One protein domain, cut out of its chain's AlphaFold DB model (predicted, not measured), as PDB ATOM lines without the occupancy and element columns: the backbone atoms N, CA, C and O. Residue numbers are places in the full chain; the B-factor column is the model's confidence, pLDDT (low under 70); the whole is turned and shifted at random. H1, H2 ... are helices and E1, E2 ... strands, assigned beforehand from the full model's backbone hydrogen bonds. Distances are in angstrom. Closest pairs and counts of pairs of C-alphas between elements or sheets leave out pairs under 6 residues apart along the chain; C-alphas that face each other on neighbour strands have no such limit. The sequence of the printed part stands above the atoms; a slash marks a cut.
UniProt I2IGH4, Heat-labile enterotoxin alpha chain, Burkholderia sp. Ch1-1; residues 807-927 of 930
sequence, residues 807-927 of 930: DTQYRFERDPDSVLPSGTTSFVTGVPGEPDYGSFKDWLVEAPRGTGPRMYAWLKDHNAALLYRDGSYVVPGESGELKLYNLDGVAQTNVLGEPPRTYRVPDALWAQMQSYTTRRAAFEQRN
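Overview. This is residues 807 to 927 of the 930 residues of the protein "Heat-labile enterotoxin alpha chain" of Burkholderia sp. Ch1-1 (UniProt I2IGH4). A small, twisted sheet of four short strands has H4 packed across one face, while the long helix H5 runs past its edge strand E1. The short helices H1 and H2 make a small corner near E1, H3 lies at another border of the sheet, and a long loop, residues 886 to 906, leads from E4 to H5. The printed part has 121 residues, with five named helices and four named strands in the order H1 H2 E1 H3 H4 E2 E3 E4 H5; the sheet, E1 E2 E3 E4, is mixed and the class is mixed, helices and strands. It is compact, with a radius of gyration of the C-alphas of 13.8 A and spans of 42 by 35 by 24 A.

Arrangement. E2, residues 864 to 867, is parallel to edge strand E1, residues 826 to 828, with N 828 and O 865 2.8 A apart. E2 and E3, residues 873 to 876, form an antiparallel hairpin, with N 874 and O 866 at 2.8 A. E3 and edge strand E4, residues 882 to 885, form another, with N 873 and O 885 at 2.9 A. E2 E3 E4 are a meander, each strand the antiparallel neighbour of the one before. H4, residues 851 to 861, is on the sheet at a height of 7.6 A, giving two layers, helix and sheet; it lies over E3, and the closest C-alphas, of Tyr 856 and Pro 876, are 5.4 A apart. E1, H3 of residues 840 to 846, H4 and E2 form a strand-helix-strand unit, two parallel neighbour strands with helices between, whose crossover is right-handed. H3 only grazes the sheet, with residue 840. H5, residues 907 to 927, only grazes the sheet with residues 910 to 920; the closest C-alphas of H5 and E1, Thr 917 and Val 828, are 5.7 A apart. H1, residues 807 to 814, touches H2, residues 816 to 819, at Phe 812 and Ser 818, whose C-alphas are 6.0 A apart. In H1, H3, H4 and H5 every O i to N i+4 pair is within hydrogen-bond range; H2 is too short for one.

Along the chain. H1 begins at C-alpha 807, (-188.856, 103.632, -45.011). H4 measures 15.5 A from first to last C-alpha, and E3 10.6 A. H5 measures 30.0 A and ends at C-alpha 927, (-189.280, 67.829, -31.820).

Size, cuts and confidence. The C-alphas farthest apart, of Pro 899 and Asn 927, are 43.7 A apart. The printed part has no cut. The links E1 to H3 and E4 to H5 are long. Residues 894 to 901 and residue 927 have pLDDT under 70.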
ATOM      1  N   ASP A 807    -188.182 103.861 -46.297       87.31
ATOM      2  CA  ASP A 807    -188.856 103.632 -45.011       87.31
ATOM      3  C   ASP A 807    -189.123 102.149 -44.723       87.31
ATOM      4  O   ASP A 807    -189.190 101.747 -43.562       87.31
ATOM      5  N   THR A 808    -189.283 101.336 -45.766       90.06
ATOM      6  CA  THR A 808    -189.508  99.893 -45.664       90.06
ATOM      7  C   THR A 808    -188.187  99.155 -45.442       90.06
ATOM      8  O   THR A 808    -188.128  98.297 -44.566       90.06
ATOM      9  N   GLN A 809    -187.114  99.538 -46.148       92.00
ATOM     10  CA  GLN A 809    -185.757  99.011 -45.932       92.00
ATOM     11  C   GLN A 809    -185.275  99.271 -44.492       92.00
ATOM     12  O   GLN A 809    -184.895  98.338 -43.792       92.00
ATOM     13  N   TYR A 810    -185.392 100.515 -44.010       88.19
ATOM     14  CA  TYR A 810    -185.040 100.882 -42.632       88.19
ATOM     15  C   TYR A 810    -185.835 100.096 -41.578       88.19
ATOM     16  O   TYR A 810    -185.275  99.634 -40.583       88.19
ATOM     17  N   ARG A 811    -187.150  99.925 -41.785       87.00
ATOM     18  CA  ARG A 811    -187.995  99.138 -40.874       87.00
ATOM     19  C   ARG A 811    -187.591  97.665 -40.866       87.00
ATOM     20  O   ARG A 811    -187.432  97.116 -39.782       87.00
ATOM     21  N   PHE A 812    -187.350  97.072 -42.035       90.31
ATOM     22  CA  PHE A 812    -186.856  95.701 -42.163       90.31
ATOM     23  C   PHE A 812    -185.505  95.494 -41.459       90.31
ATOM     24  O   PHE A 812    -185.331  94.490 -40.777       90.31
ATOM     25  N   GLU A 813    -184.558  96.430 -41.574       88.06
ATOM     26  CA  GLU A 813    -183.255  96.267 -40.914       88.06
ATOM     27  C   GLU A 813    -183.319  96.385 -39.390       88.06
ATOM     28  O   GLU A 813    -182.536  95.744 -38.690       88.06
ATOM     29  N   ARG A 814    -184.265  97.171 -38.866       83.06
ATOM     30  CA  ARG A 814    -184.514  97.269 -37.422       83.06
ATOM     31  C   ARG A 814    -185.313  96.101 -36.861       83.06
ATOM     32  O   ARG A 814    -185.054  95.664 -35.743       83.06
ATOM     33  N   ASP A 815    -186.303  95.637 -37.610       85.56
ATOM     34  CA  ASP A 815    -187.084  94.450 -37.300       85.56
ATOM     35  C   ASP A 815    -187.545  93.786 -38.609       85.56
ATOM     36  O   ASP A 815    -188.496  94.275 -39.234       85.56
ATOM     37  N   PRO A 816    -186.936  92.655 -39.017       89.44
ATOM     38  CA  PRO A 816    -187.356  91.919 -40.205       89.44
ATOM     39  C   PRO A 816    -188.836  91.537 -40.189       89.44
ATOM     40  O   PRO A 816    -189.462  91.482 -41.246       89.44
ATOM     41  N   ASP A 817    -189.430  91.338 -39.009       86.44
ATOM     42  CA  ASP A 817    -190.832  90.937 -38.903       86.44
ATOM     43  C   ASP A 817    -191.798  92.072 -39.295       86.44
ATOM     44  O   ASP A 817    -192.942  91.816 -39.667       86.44
ATOM     45  N   SER A 818    -191.332  93.328 -39.292       84.94
ATOM     46  CA  SER A 818    -192.131  94.516 -39.636       84.94
ATOM     47  C   SER A 818    -192.573  94.593 -41.107       84.94
ATOM     48  O   SER A 818    -193.394  95.448 -41.456       84.94
ATOM     49  N   VAL A 819    -192.037  93.714 -41.960       87.88
ATOM     50  CA  VAL A 819    -192.368  93.591 -43.390       87.88
ATOM     51  C   VAL A 819    -192.686  92.144 -43.801       87.88
ATOM     52  O   VAL A 819    -192.628  91.808 -44.984       87.88
ATOM     53  N   LEU A 820    -193.019  91.267 -42.843       87.62
ATOM     54  CA  LEU A 820    -193.418  89.894 -43.162       87.62
ATOM     55  C   LEU A 820    -194.634  89.872 -44.105       87.62
ATOM     56  O   LEU A 820    -195.631  90.556 -43.849       87.62
ATOM     57  N   PRO A 821    -194.602  89.067 -45.181       88.06
ATOM     58  CA  PRO A 821    -195.766  88.882 -46.030       88.06
ATOM     59  C   PRO A 821    -196.892  88.169 -45.272       88.06
ATOM     60  O   PRO A 821    -196.658  87.262 -44.468       88.06
ATOM     61  N   SER A 822    -198.133  88.547 -45.585       83.06
ATOM     62  CA  SER A 822    -199.331  87.927 -45.010       83.06
ATOM     63  C   SER A 822    -199.324  86.403 -45.181       83.06
ATOM     64  O   SER A 822    -198.977  85.890 -46.247       83.06
ATOM     65  N   GLY A 823    -199.712  85.685 -44.124       84.12
ATOM     66  CA  GLY A 823    -199.681  84.223 -44.080       84.12
ATOM     67  C   GLY A 823    -198.304  83.614 -43.790       84.12
ATOM     68  O   GLY A 823    -198.160  82.399 -43.921       84.12
ATOM     69  N   THR A 824    -197.304  84.415 -43.398       90.12
ATOM     70  CA  THR A 824    -195.993  83.915 -42.948       90.12
ATOM     71  C   THR A 824    -195.666  84.326 -41.513       90.12
ATOM     72  O   THR A 824    -196.186  85.317 -41.009       90.12
ATOM     73  N   THR A 825    -194.824  83.531 -40.852       89.50
ATOM     74  CA  THR A 825    -194.436  83.666 -39.438       89.50
ATOM     75  C   THR A 825    -192.970  84.054 -39.249       89.50
ATOM     76  O   THR A 825    -192.592  84.503 -38.172       89.50
ATOM     77  N   SER A 826    -192.130  83.877 -40.275       90.25
ATOM     78  CA  SER A 826    -190.727  84.298 -40.262       90.25
ATOM     79  C   SER A 826    -190.133  84.359 -41.667       90.25
ATOM     80  O   SER A 826    -190.481  83.552 -42.537       90.25
ATOM     81  N   PHE A 827    -189.130  85.217 -41.840       93.81
ATOM     82  CA  PHE A 827    -188.172  85.081 -42.928       93.81
ATOM     83  C   PHE A 827    -187.169  83.968 -42.615       93.81
ATOM     84  O   PHE A 827    -186.686  83.848 -41.489       93.81
ATOM     85  N   VAL A 828    -186.827  83.187 -43.635       94.19
ATOM     86  CA  VAL A 828    -185.719  82.230 -43.618       94.19
ATOM     87  C   VAL A 828    -184.711  82.612 -44.690       94.19
ATOM     88  O   VAL A 828    -185.071  83.173 -45.721       94.19
ATOM     89  N   THR A 829    -183.443  82.291 -44.464       93.75
ATOM     90  CA  THR A 829    -182.337  82.577 -45.401       93.75
ATOM     91  C   THR A 829    -181.909  81.351 -46.214       93.75
ATOM     92  O   THR A 829    -180.885  81.380 -46.884       93.75
ATOM     93  N   GLY A 830    -182.638  80.239 -46.107       92.56
ATOM     94  CA  GLY A 830    -182.363  78.992 -46.815       92.56
ATOM     95  C   GLY A 830    -183.426  77.940 -46.508       92.56
ATOM     96  O   GLY A 830    -184.175  78.077 -45.543       92.56
ATOM     97  N   VAL A 831    -183.488  76.890 -47.330       91.44
ATOM     98  CA  VAL A 831    -184.412  75.757 -47.156       91.44
ATOM     99  C   VAL A 831    -183.603  74.468 -46.961       91.44
ATOM    100  O   VAL A 831    -182.686  74.218 -47.748       91.44
ATOM    101  N   PRO A 832    -183.901  73.633 -45.945       88.62
ATOM    102  CA  PRO A 832    -183.156  72.403 -45.683       88.62
ATOM    103  C   PRO A 832    -183.061  71.483 -46.911       88.62
ATOM    104  O   PRO A 832    -184.065  71.080 -47.492       88.62
ATOM    105  N   GLY A 833    -181.833  71.131 -47.299       85.88
ATOM    106  CA  GLY A 833    -181.563  70.261 -48.452       85.88
ATOM    107  C   GLY A 833    -181.595  70.948 -49.825       85.88
ATOM    108  O   GLY A 833    -181.382  70.269 -50.833       85.88
ATOM    109  N   GLU A 834    -181.814  72.264 -49.880       89.12
ATOM    110  CA  GLU A 834    -181.577  73.093 -51.067       89.12
ATOM    111  C   GLU A 834    -180.243  73.863 -50.934       89.12
ATOM    112  O   GLU A 834    -179.809  74.142 -49.814       89.12
ATOM    113  N   PRO A 835    -179.556  74.202 -52.044       86.25
ATOM    114  CA  PRO A 835    -178.385  75.082 -52.000       86.25
ATOM    115  C   PRO A 835    -178.726  76.498 -51.505       86.25
ATOM    116  O   PRO A 835    -179.852  76.963 -51.679       86.25
ATOM    117  N   ASP A 836    -177.739  77.190 -50.932       84.75
ATOM    118  CA  ASP A 836    -177.807  78.634 -50.671       84.75
ATOM    119  C   ASP A 836    -177.530  79.392 -51.983       84.75
ATOM    120  O   ASP A 836    -176.568  79.077 -52.688       84.75
ATOM    121  N   TYR A 837    -178.379  80.363 -52.321       82.75
ATOM    122  CA  TYR A 837    -178.286  81.164 -53.544       82.75
ATOM    123  C   TYR A 837    -178.203  82.642 -53.159       82.75
ATOM    124  O   TYR A 837    -179.099  83.167 -52.499       82.75
ATOM    125  N   GLY A 838    -177.148  83.332 -53.605       77.06
ATOM    126  CA  GLY A 838    -176.894  84.731 -53.234       77.06
ATOM    127  C   GLY A 838    -178.032  85.687 -53.614       77.06
ATOM    128  O   GLY A 838    -178.311  86.640 -52.884       77.06
ATOM    129  N   SER A 839    -178.721  85.407 -54.720       82.19
ATOM    130  CA  SER A 839    -179.906  86.123 -55.185       82.19
ATOM    131  C   SER A 839    -180.929  85.180 -55.830       82.19
ATOM    132  O   SER A 839    -180.604  84.078 -56.282       82.19
ATOM    133  N   PHE A 840    -182.174  85.645 -55.972       81.06
ATOM    134  CA  PHE A 840    -183.197  84.906 -56.720       81.06
ATOM    135  C   PHE A 840    -182.837  84.738 -58.209       81.06
ATOM    136  O   PHE A 840    -183.286  83.797 -58.865       81.06
ATOM    137  N   LYS A 841    -181.999  85.626 -58.758       81.56
ATOM    138  CA  LYS A 841    -181.476  85.506 -60.123       81.56
ATOM    139  C   LYS A 841    -180.533  84.309 -60.254       81.56
ATOM    140  O   LYS A 841    -180.637  83.584 -61.240       81.56
ATOM    141  N   ASP A 842    -179.682  84.077 -59.258       82.56
ATOM    142  CA  ASP A 842    -178.793  82.912 -59.227       82.56
ATOM    143  C   ASP A 842    -179.625  81.629 -59.103       82.56
ATOM    144  O   ASP A 842    -179.429  80.693 -59.873       82.56
ATOM    145  N   TRP A 843    -180.662  81.630 -58.253       84.00
ATOM    146  CA  TRP A 843    -181.631  80.529 -58.183       84.00
ATOM    147  C   TRP A 843    -182.302  80.243 -59.540       84.00
ATOM    148  O   TRP A 843    -182.338  79.094 -59.975       84.00
ATOM    149  N   LEU A 844    -182.781  81.262 -60.266       80.94
ATOM    150  CA  LEU A 844    -183.392  81.076 -61.593       80.94
ATOM    151  C   LEU A 844    -182.442  80.466 -62.640       80.94
ATOM    152  O   LEU A 844    -182.914  79.818 -63.576       80.94
ATOM    153  N   VAL A 845    -181.135  80.716 -62.528       82.88
ATOM    154  CA  VAL A 845    -180.121  80.270 -63.498       82.88
ATOM    155  C   VAL A 845    -179.536  78.906 -63.126       82.88
ATOM    156  O   VAL A 845    -179.311  78.077 -64.008       82.88
ATOM    157  N   GLU A 846    -179.292  78.671 -61.839       82.88
ATOM    158  CA  GLU A 846    -178.482  77.552 -61.347       82.88
ATOM    159  C   GLU A 846    -179.305  76.426 -60.707       82.88
ATOM    160  O   GLU A 846    -178.807  75.303 -60.584       82.88
ATOM    161  N   ALA A 847    -180.563  76.673 -60.317       79.00
ATOM    162  CA  ALA A 847    -181.324  75.686 -59.563       79.00
ATOM    163  C   ALA A 847    -181.660  74.421 -60.389       79.00
ATOM    164  O   ALA A 847    -182.248  74.506 -61.475       79.00
ATOM    165  N   PRO A 848    -181.360  73.211 -59.870       79.25
ATOM    166  CA  PRO A 848    -181.730  71.959 -60.519       79.25
ATOM    167  C   PRO A 848    -183.235  71.835 -60.798       79.25
ATOM    168  O   PRO A 848    -184.088  72.273 -60.024       79.25
ATOM    169  N   ARG A 849    -183.596  71.137 -61.882       74.88
ATOM    170  CA  ARG A 849    -185.004  70.820 -62.173       74.88
ATOM    171  C   ARG A 849    -185.605  69.995 -61.030       74.88
ATOM    172  O   ARG A 849    -185.250  68.832 -60.867       74.88
ATOM    173  N   GLY A 850    -186.544  70.586 -60.291       74.56
ATOM    174  CA  GLY A 850    -187.262  69.934 -59.188       74.56
ATOM    175  C   GLY A 850    -187.081  70.580 -57.809       74.56
ATOM    176  O   GLY A 850    -187.813  70.212 -56.896       74.56
ATOM    177  N   THR A 851    -186.191  71.567 -57.657       82.31
ATOM    178  CA  THR A 851    -186.056  72.342 -56.405       82.31
ATOM    179  C   THR A 851    -187.318  73.149 -56.088       82.31
ATOM    180  O   THR A 851    -187.826  73.090 -54.973       82.31
ATOM    181  N   GLY A 852    -187.891  73.832 -57.087       86.69
ATOM    182  CA  GLY A 852    -189.081  74.680 -56.939       86.69
ATOM    183  C   GLY A 852    -190.248  74.018 -56.189       86.69
ATOM    184  O   GLY A 852    -190.693  74.582 -55.195       86.69
ATOM    185  N   PRO A 853    -190.718  72.817 -56.584       90.50
ATOM    186  CA  PRO A 853    -191.767  72.100 -55.854       90.50
ATOM    187  C   PRO A 853    -191.422  71.730 -54.402       90.50
ATOM    188  O   PRO A 853    -192.305  71.780 -53.549       90.50
ATOM    189  N   ARG A 854    -190.161  71.380 -54.098       89.56
ATOM    190  CA  ARG A 854    -189.727  71.076 -52.718       89.56
ATOM    191  C   ARG A 854    -189.693  72.341 -51.866       89.56
ATOM    192  O   ARG A 854    -190.257  72.358 -50.779       89.56
ATOM    193  N   MET A 855    -189.100  73.404 -52.403       91.94
ATOM    194  CA  MET A 855    -189.051  74.725 -51.783       91.94
ATOM    195  C   MET A 855    -190.457  75.292 -51.546       91.94
ATOM    196  O   MET A 855    -190.735  75.810 -50.470       91.94
ATOM    197  N   TYR A 856    -191.369  75.122 -52.509       93.50
ATOM    198  CA  TYR A 856    -192.784  75.473 -52.369       93.50
ATOM    199  C   TYR A 856    -193.450  74.731 -51.209       93.50
ATOM    200  O   TYR A 856    -194.081  75.373 -50.372       93.50
ATOM    201  N   ALA A 857    -193.313  73.400 -51.155       91.38
ATOM    202  CA  ALA A 857    -193.904  72.592 -50.092       91.38
ATOM    203  C   ALA A 857    -193.352  73.010 -48.722       91.38
ATOM    204  O   ALA A 857    -194.117  73.396 -47.845       91.38
ATOM    205  N   TRP A 858    -192.023  73.072 -48.583       91.56
ATOM    206  CA  TRP A 858    -191.382  73.433 -47.322       91.56
ATOM    207  C   TRP A 858    -191.819  74.817 -46.817       91.56
ATOM    208  O   TRP A 858    -192.294  74.926 -45.687       91.56
ATOM    209  N   LEU A 859    -191.757  75.859 -47.659       92.88
ATOM    210  CA  LEU A 859    -192.177  77.216 -47.277       92.88
ATOM    211  C   LEU A 859    -193.672  77.287 -46.918       92.88
ATOM    212  O   LEU A 859    -194.059  78.046 -46.030       92.88
ATOM    213  N   LYS A 860    -194.513  76.493 -47.590       90.62
ATOM    214  CA  LYS A 860    -195.959  76.426 -47.340       90.62
ATOM    215  C   LYS A 860    -196.306  75.724 -46.037       90.62
ATOM    216  O   LYS A 860    -197.260  76.150 -45.387       90.62
ATOM    217  N   ASP A 861    -195.566  74.685 -45.680       86.62
ATOM    218  CA  ASP A 861    -195.825  73.883 -44.488       86.62
ATOM    219  C   ASP A 861    -195.274  74.579 -43.228       86.62
ATOM    220  O   ASP A 861    -195.923  74.568 -42.186       86.62
ATOM    221  N   HIS A 862    -194.154  75.306 -43.351       87.50
ATOM    222  CA  HIS A 862    -193.519  76.064 -42.256       87.50
ATOM    223  C   HIS A 862    -194.024  77.514 -42.125       87.50
ATOM    224  O   HIS A 862    -193.567  78.244 -41.241       87.50
ATOM    225  N   ASN A 863    -194.948  77.931 -43.004       90.06
ATOM    226  CA  ASN A 863    -195.468  79.299 -43.142       90.06
ATOM    227  C   ASN A 863    -194.336  80.346 -43.214       90.06
ATOM    228  O   ASN A 863    -194.307  81.306 -42.450       90.06
ATOM    229  N   ALA A 864    -193.371  80.148 -44.113       92.62
ATOM    230  CA  ALA A 864    -192.141  80.937 -44.178       92.62
ATOM    231  C   ALA A 864    -191.975  81.680 -45.515       92.62
ATOM    232  O   ALA A 864    -192.479  81.253 -46.556       92.62
ATOM    233  N   ALA A 865    -191.214  82.776 -45.486       94.81
ATOM    234  CA  ALA A 865    -190.750  83.494 -46.672       94.81
ATOM    235  C   ALA A 865    -189.235  83.305 -46.844       94.81
ATOM    236  O   ALA A 865    -188.476  83.574 -45.916       94.81
ATOM    237  N   LEU A 866    -188.779  82.869 -48.022       95.25
ATOM    238  CA  LEU A 866    -187.347  82.762 -48.321       95.25
ATOM    239  C   LEU A 866    -186.810  84.126 -48.754       95.25
ATOM    240  O   LEU A 866    -187.129  84.584 -49.849       95.25
ATOM    241  N   LEU A 867    -186.010  84.758 -47.902       95.19
ATOM    242  CA  LEU A 867    -185.327  86.022 -48.164       95.19
ATOM    243  C   LEU A 867    -184.015  85.787 -48.930       95.19
ATOM    244  O   LEU A 867    -183.294  84.835 -48.646       95.19
ATOM    245  N   TYR A 868    -183.682  86.703 -49.838       92.81
ATOM    246  CA  TYR A 868    -182.395  86.793 -50.531       92.81
ATOM    247  C   TYR A 868    -181.609  88.032 -50.087       92.81
ATOM    248  O   TYR A 868    -182.168  89.005 -49.576       92.81
ATOM    249  N   ARG A 869    -180.288  88.028 -50.310       91.69
ATOM    250  CA  ARG A 869    -179.393  89.109 -49.853       91.69
ATOM    251  C   ARG A 869    -179.653  90.464 -50.501       91.69
ATOM    252  O   ARG A 869    -179.153  91.458 -49.995       91.69
ATOM    253  N   ASP A 870    -180.420  90.518 -51.581       89.19
ATOM    254  CA  ASP A 870    -180.815  91.745 -52.278       89.19
ATOM    255  C   ASP A 870    -182.147  92.342 -51.776       89.19
ATOM    256  O   ASP A 870    -182.704  93.238 -52.407       89.19
ATOM    257  N   GLY A 871    -182.684  91.829 -50.662       90.94
ATOM    258  CA  GLY A 871    -183.950  92.271 -50.069       90.94
ATOM    259  C   GLY A 871    -185.203  91.756 -50.781       90.94
ATOM    260  O   GLY A 871    -186.313  92.041 -50.336       90.94
ATOM    261  N   SER A 872    -185.077  90.981 -51.861       91.62
ATOM    262  CA  SER A 872    -186.230  90.266 -52.409       91.62
ATOM    263  C   SER A 872    -186.517  88.986 -51.631       91.62
ATOM    264  O   SER A 872    -185.621  88.388 -51.034       91.62
ATOM    265  N   TYR A 873    -187.773  88.549 -51.634       94.44
ATOM    266  CA  TYR A 873    -188.177  87.310 -50.979       94.44
ATOM    267  C   TYR A 873    -189.209  86.533 -51.792       94.44
ATOM    268  O   TYR A 873    -189.931  87.082 -52.627       94.44
ATOM    269  N   VAL A 874    -189.289  85.232 -51.528       93.94
ATOM    270  CA  VAL A 874    -190.198  84.301 -52.195       93.94
ATOM    271  C   VAL A 874    -191.158  83.663 -51.197       93.94
ATOM    272  O   VAL A 874    -190.748  83.200 -50.134       93.94
ATOM    273  N   VAL A 875    -192.434  83.587 -51.580       94.56
ATOM    274  CA  VAL A 875    -193.497  82.886 -50.841       94.56
ATOM    275  C   VAL A 875    -194.263  81.908 -51.743       94.56
ATOM    276  O   VAL A 875    -194.295  82.087 -52.968       94.56
ATOM    277  N   PRO A 876    -194.898  80.870 -51.169       93.31
ATOM    278  CA  PRO A 876    -195.767  79.959 -51.908       93.31
ATOM    279  C   PRO A 876    -197.063  80.650 -52.368       93.31
ATOM    280  O   PRO A 876    -197.791  81.252 -51.584       93.31
ATOM    281  N   GLY A 877    -197.377  80.526 -53.655       89.12
ATOM    282  CA  GLY A 877    -198.649  80.917 -54.257       89.12
ATOM    283  C   GLY A 877    -199.763  79.873 -54.099       89.12
ATOM    284  O   GLY A 877    -199.549  78.733 -53.678       89.12
ATOM    285  N   GLU A 878    -200.989  80.255 -54.455       85.12
ATOM    286  CA  GLU A 878    -202.166  79.386 -54.316       85.12
ATOM    287  C   GLU A 878    -202.207  78.243 -55.345       85.12
ATOM    288  O   GLU A 878    -202.789  77.196 -55.066       85.12
ATOM    289  N   SER A 879    -201.568  78.407 -56.510       85.38
ATOM    290  CA  SER A 879    -201.631  77.474 -57.650       85.38
ATOM    291  C   SER A 879    -200.455  76.486 -57.704       85.38
ATOM    292  O   SER A 879    -200.290  75.789 -58.704       85.38
ATOM    293  N   GLY A 880    -199.626  76.420 -56.656       85.94
ATOM    294  CA  GLY A 880    -198.396  75.613 -56.636       85.94
ATOM    295  C   GLY A 880    -197.144  76.345 -57.140       85.94
ATOM    296  O   GLY A 880    -196.085  75.734 -57.265       85.94
ATOM    297  N   GLU A 881    -197.256  77.634 -57.456       90.12
ATOM    298  CA  GLU A 881    -196.169  78.487 -57.926       90.12
ATOM    299  C   GLU A 881    -195.398  79.149 -56.774       90.12
ATOM    300  O   GLU A 881    -195.922  79.347 -55.681       90.12
ATOM    301  N   LEU A 882    -194.155  79.551 -57.031       91.19
ATOM    302  CA  LEU A 882    -193.387  80.431 -56.149       91.19
ATOM    303  C   LEU A 882    -193.524  81.871 -56.652       91.19
ATOM    304  O   LEU A 882    -193.360  82.119 -57.847       91.19
ATOM    305  N   LYS A 883    -193.822  82.816 -55.757       91.88
ATOM    306  CA  LYS A 883    -194.003  84.236 -56.092       91.88
ATOM    307  C   LYS A 883    -192.888  85.077 -55.481       91.88
ATOM    308  O   LYS A 883    -192.662  84.988 -54.277       91.88
ATOM    309  N   LEU A 884    -192.230  85.892 -56.307       92.12
ATOM    310  CA  LEU A 884    -191.191  86.836 -55.893       92.12
ATOM    311  C   LEU A 884    -191.797  88.202 -55.554       92.12
ATOM    312  O   LEU A 884    -192.597  88.744 -56.321       92.12
ATOM    313  N   TYR A 885    -191.341  88.777 -54.449       93.56
ATOM    314  CA  TYR A 885    -191.707  90.100 -53.961       93.56
ATOM    315  C   TYR A 885    -190.458  90.878 -53.535       93.56
ATOM    316  O   TYR A 885    -189.385  90.304 -53.343       93.56
ATOM    317  N   ASN A 886    -190.605  92.191 -53.391       93.06
ATOM    318  CA  ASN A 886    -189.669  93.040 -52.657       93.06
ATOM    319  C   ASN A 886    -190.214  93.353 -51.248       93.06
ATOM    320  O   ASN A 886    -191.334  92.953 -50.934       93.06
ATOM    321  N   LEU A 887    -189.466  94.079 -50.410       92.50
ATOM    322  CA  LEU A 887    -189.838  94.363 -49.014       92.50
ATOM    323  C   LEU A 887    -191.149  95.162 -48.865       92.50
ATOM    324  O   LEU A 887    -191.786  95.088 -47.821       92.50
ATOM    325  N   ASP A 888    -191.596  95.899 -49.891       92.12
ATOM    326  CA  ASP A 888    -192.919  96.558 -49.897       92.12
ATOM    327  C   ASP A 888    -194.085  95.589 -50.187       92.12
ATOM    328  O   ASP A 888    -195.242  96.008 -50.250       92.12
ATOM    329  N   GLY A 889    -193.812  94.302 -50.426       91.75
ATOM    330  CA  GLY A 889    -194.813  93.334 -50.868       91.75
ATOM    331  C   GLY A 889    -195.251  93.526 -52.323       91.75
ATOM    332  O   GLY A 889    -196.303  93.020 -52.724       91.75
ATOM    333  N   VAL A 890    -194.463  94.231 -53.145       92.12
ATOM    334  CA  VAL A 890    -194.753  94.426 -54.574       92.12
ATOM    335  C   VAL A 890    -194.213  93.244 -55.375       92.12
ATOM    336  O   VAL A 890    -193.011  92.964 -55.370       92.12
ATOM    337  N   ALA A 891    -195.115  92.554 -56.077       90.69
ATOM    338  CA  ALA A 891    -194.787  91.392 -56.897       90.69
ATOM    339  C   ALA A 891    -193.827  91.759 -58.040       90.69
ATOM    340  O   ALA A 891    -194.062  92.705 -58.793       90.69
ATOM    341  N   GLN A 892    -192.763  90.976 -58.183       85.31
ATOM    342  CA  GLN A 892    -191.652  91.241 -59.093       85.31
ATOM    343  C   GLN A 892    -191.791  90.392 -60.364       85.31
ATOM    344  O   GLN A 892    -191.700  89.166 -60.312       85.31
ATOM    345  N   THR A 893    -192.010  91.029 -61.519       73.69
ATOM    346  CA  THR A 893    -192.290  90.331 -62.792       73.69
ATOM    347  C   THR A 893    -191.115  90.288 -63.779       73.69
ATOM    348  O   THR A 893    -191.123  89.438 -64.667       73.69
ATOM    349  N   ASN A 894    -190.089  91.138 -63.620       63.38
ATOM    350  CA  ASN A 894    -189.013  91.356 -64.607       63.38
ATOM    351  C   ASN A 894    -187.592  91.073 -64.069       63.38
ATOM    352  O   ASN A 894    -186.695  91.899 -64.167       63.38
ATOM    353  N   VAL A 895    -187.333  89.873 -63.544       60.91
ATOM    354  CA  VAL A 895    -186.038  89.548 -62.895       60.91
ATOM    355  C   VAL A 895    -184.832  89.505 -63.859       60.91
ATOM    356  O   VAL A 895    -183.685  89.672 -63.450       60.91
ATOM    357  N   LEU A 896    -185.057  89.253 -65.152       54.38
ATOM    358  CA  LEU A 896    -183.997  88.864 -66.098       54.38
ATOM    359  C   LEU A 896    -183.389  90.016 -66.926       54.38
ATOM    360  O   LEU A 896    -182.673  89.739 -67.887       54.38
ATOM    361  N   GLY A 897    -183.645  91.286 -66.583       53.00
ATOM    362  CA  GLY A 897    -183.197  92.433 -67.394       53.00
ATOM    363  C   GLY A 897    -182.595  93.632 -66.654       53.00
ATOM    364  O   GLY A 897    -182.099  94.539 -67.319       53.00
ATOM    365  N   GLU A 898    -182.633  93.665 -65.323       54.12
ATOM    366  CA  GLU A 898    -182.349  94.884 -64.551       54.12
ATOM    367  C   GLU A 898    -180.888  94.985 -64.050       54.12
ATOM    368  O   GLU A 898    -180.198  93.962 -63.918       54.12
ATOM    369  N   PRO A 899    -180.376  96.220 -63.833       51.00
ATOM    370  CA  PRO A 899    -179.059  96.466 -63.239       51.00
ATOM    371  C   PRO A 899    -178.952  95.893 -61.810       51.00
ATOM    372  O   PRO A 899    -179.966  95.539 -61.208       51.00
ATOM    373  N   PRO A 900    -177.735  95.765 -61.242       54.06
ATOM    374  CA  PRO A 900    -177.570  95.269 -59.878       54.06
ATOM    375  C   PRO A 900    -178.342  96.132 -58.873       54.06
ATOM    376  O   PRO A 900    -178.212  97.357 -58.863       54.06
ATOM    377  N   ARG A 901    -179.122  95.464 -58.015       64.38
ATOM    378  CA  ARG A 901    -179.885  96.087 -56.930       64.38
ATOM    379  C   ARG A 901    -178.933  96.812 -55.978       64.38
ATOM    380  O   ARG A 901    -177.902  96.265 -55.593       64.38
ATOM    381  N   THR A 902    -179.275  98.046 -55.619       72.50
ATOM    382  CA  THR A 902    -178.453  98.898 -54.741       72.50
ATOM    383  C   THR A 902    -178.593  98.548 -53.266       72.50
ATOM    384  O   THR A 902    -177.705  98.866 -52.483       72.50
ATOM    385  N   TYR A 903    -179.699  97.908 -52.882       84.94
ATOM    386  CA  TYR A 903    -179.899  97.398 -51.533       84.94
ATOM    387  C   TYR A 903    -179.266  96.014 -51.366       84.94
ATOM    388  O   TYR A 903    -179.423  95.135 -52.219       84.94
ATOM    389  N   ARG A 904    -178.597  95.814 -50.231       89.31
ATOM    390  CA  ARG A 904    -178.093  94.524 -49.765       89.31
ATOM    391  C   ARG A 904    -178.416  94.409 -48.280       89.31
ATOM    392  O   ARG A 904    -178.065  95.305 -47.524       89.31
ATOM    393  N   VAL A 905    -179.041  93.305 -47.875       90.12
ATOM    394  CA  VAL A 905    -179.279  92.982 -46.461       90.12
ATOM    395  C   VAL A 905    -177.924  92.957 -45.738       90.12
ATOM    396  O   VAL A 905    -177.062  92.177 -46.170       90.12
ATOM    397  N   PRO A 906    -177.725  93.755 -44.667       88.44
ATOM    398  CA  PRO A 906    -176.447  93.841 -43.965       88.44
ATOM    399  C   PRO A 906    -175.943  92.473 -43.514       88.44
ATOM    400  O   PRO A 906    -176.721  91.638 -43.048       88.44
ATOM    401  N   ASP A 907    -174.638  92.235 -43.603       86.50
ATOM    402  CA  ASP A 907    -174.016  90.950 -43.289       86.50
ATOM    403  C   ASP A 907    -174.229  90.542 -41.826       86.50
ATOM    404  O   ASP A 907    -174.434  89.360 -41.542       86.50
ATOM    405  N   ALA A 908    -174.279  91.508 -40.903       83.81
ATOM    406  CA  ALA A 908    -174.618  91.258 -39.501       83.81
ATOM    407  C   ALA A 908    -176.068  90.765 -39.324       83.81
ATOM    408  O   ALA A 908    -176.308  89.791 -38.606       83.81
ATOM    409  N   LEU A 909    -177.027  91.399 -40.010       87.38
ATOM    410  CA  LEU A 909    -178.439  91.014 -39.968       87.38
ATOM    411  C   LEU A 909    -178.664  89.670 -40.668       87.38
ATOM    412  O   LEU A 909    -179.327  88.787 -40.128       87.38
ATOM    413  N   TRP A 910    -178.045  89.470 -41.832       91.25
ATOM    414  CA  TRP A 910    -178.090  88.208 -42.565       91.25
ATOM    415  C   TRP A 910    -177.546  87.045 -41.726       91.25
ATOM    416  O   TRP A 910    -178.191  86.001 -41.628       91.25
ATOM    417  N   ALA A 911    -176.404  87.232 -41.056       89.88
ATOM    418  CA  ALA A 911    -175.837  86.234 -40.153       89.88
ATOM    419  C   ALA A 911    -176.757  85.947 -38.952       89.88
ATOM    420  O   ALA A 911    -176.916  84.788 -38.566       89.88
ATOM    421  N   GLN A 912    -177.413  86.968 -38.388       86.19
ATOM    422  CA  GLN A 912    -178.418  86.796 -37.334       86.19
ATOM    423  C   GLN A 912    -179.614  85.962 -37.825       86.19
ATOM    424  O   GLN A 912    -180.010  85.014 -37.146       86.19
ATOM    425  N   MET A 913    -180.137  86.244 -39.022       90.19
ATOM    426  CA  MET A 913    -181.257  85.507 -39.626       90.19
ATOM    427  C   MET A 913    -180.882  84.068 -40.027       90.19
ATOM    428  O   MET A 913    -181.675  83.150 -39.814       90.19
ATOM    429  N   GLN A 914    -179.658  83.828 -40.514       90.19
ATOM    430  CA  GLN A 914    -179.111  82.480 -40.735       90.19
ATOM    431  C   GLN A 914    -178.970  81.701 -39.421       90.19
ATOM    432  O   GLN A 914    -179.314  80.518 -39.349       90.19
ATOM    433  N   SER A 915    -178.496  82.365 -38.365       87.00
ATOM    434  CA  SER A 915    -178.354  81.777 -37.033       87.00
ATOM    435  C   SER A 915    -179.719  81.397 -36.444       87.00
ATOM    436  O   SER A 915    -179.886  80.277 -35.961       87.00
ATOM    437  N   TYR A 916    -180.712  82.283 -36.571       85.06
ATOM    438  CA  TYR A 916    -182.107  82.032 -36.210       85.06
ATOM    439  C   TYR A 916    -182.706  80.860 -37.000       85.06
ATOM    440  O   TYR A 916    -183.164  79.894 -36.396       85.06
ATOM    441  N   THR A 917    -182.616  80.884 -38.337       87.12
ATOM    442  CA  THR A 917    -183.117  79.810 -39.222       87.12
ATOM    443  C   THR A 917    -182.532  78.451 -38.821       87.12
ATOM    444  O   THR A 917    -183.251  77.459 -38.726       87.12
ATOM    445  N   THR A 918    -181.231  78.415 -38.516       86.31
ATOM    446  CA  THR A 918    -180.523  77.200 -38.087       86.31
ATOM    447  C   THR A 918    -180.989  76.712 -36.712       86.31
ATOM    448  O   THR A 918    -181.216  75.515 -36.538       86.31
ATOM    449  N   ARG A 919    -181.154  77.611 -35.728       83.38
ATOM    450  CA  ARG A 919    -181.664  77.245 -34.394       83.38
ATOM    451  C   ARG A 919    -183.123  76.784 -34.446       83.38
ATOM    452  O   ARG A 919    -183.440  75.782 -33.807       83.38
ATOM    453  N   ARG A 920    -183.970  77.450 -35.243       83.50
ATOM    454  CA  ARG A 920    -185.358  77.052 -35.515       83.50
ATOM    455  C   ARG A 920    -185.408  75.642 -36.105       83.50
ATOM    456  O   ARG A 920    -186.036  74.780 -35.501       83.50
ATOM    457  N   ALA A 921    -184.676  75.373 -37.186       83.44
ATOM    458  CA  ALA A 921    -184.638  74.045 -37.805       83.44
ATOM    459  C   ALA A 921    -184.107  72.962 -36.844       83.44
ATOM    460  O   ALA A 921    -184.666  71.874 -36.757       83.44
ATOM    461  N   ALA A 922    -183.069  73.262 -36.054       83.19
ATOM    462  CA  ALA A 922    -182.552  72.341 -35.038       83.19
ATOM    463  C   ALA A 922    -183.518  72.135 -33.854       83.19
ATOM    464  O   ALA A 922    -183.408  71.147 -33.128       83.19
ATOM    465  N   PHE A 923    -184.432  73.072 -33.599       81.25
ATOM    466  CA  PHE A 923    -185.519  72.909 -32.638       81.25
ATOM    467  C   PHE A 923    -186.653  72.074 -33.223       81.25
ATOM    468  O   PHE A 923    -187.065  71.130 -32.569       81.25
ATOM    469  N   GLU A 924    -187.095  72.358 -34.448       81.31
ATOM    470  CA  GLU A 924    -188.087  71.559 -35.181       81.31
ATOM    471  C   GLU A 924    -187.629  70.095 -35.268       81.31
ATOM    472  O   GLU A 924    -188.312  69.213 -34.764       81.31
ATOM    473  N   GLN A 925    -186.402  69.833 -35.724       82.25
ATOM    474  CA  GLN A 925    -185.857  68.476 -35.856       82.25
ATOM    475  C   GLN A 925    -185.771  67.691 -34.532       82.25
ATOM    476  O   GLN A 925    -185.959  66.478 -34.525       82.25
ATOM    477  N   ARG A 926    -185.480  68.347 -33.397       75.56
ATOM    478  CA  ARG A 926    -185.475  67.686 -32.068       75.56
ATOM    479  C   ARG A 926    -186.872  67.273 -31.605       75.56
ATOM    480  O   ARG A 926    -186.995  66.459 -30.696       75.56
ATOM    481  N   ASN A 927    -187.887  67.864 -32.216       69.88
ATOM    482  CA  ASN A 927    -189.280  67.829 -31.820       69.88
ATOM    483  C   ASN A 927    -190.138  66.995 -32.802       69.88
ATOM    484  O   ASN A 927    -191.113  66.385 -32.387       69.88
TER     485      ASN A 927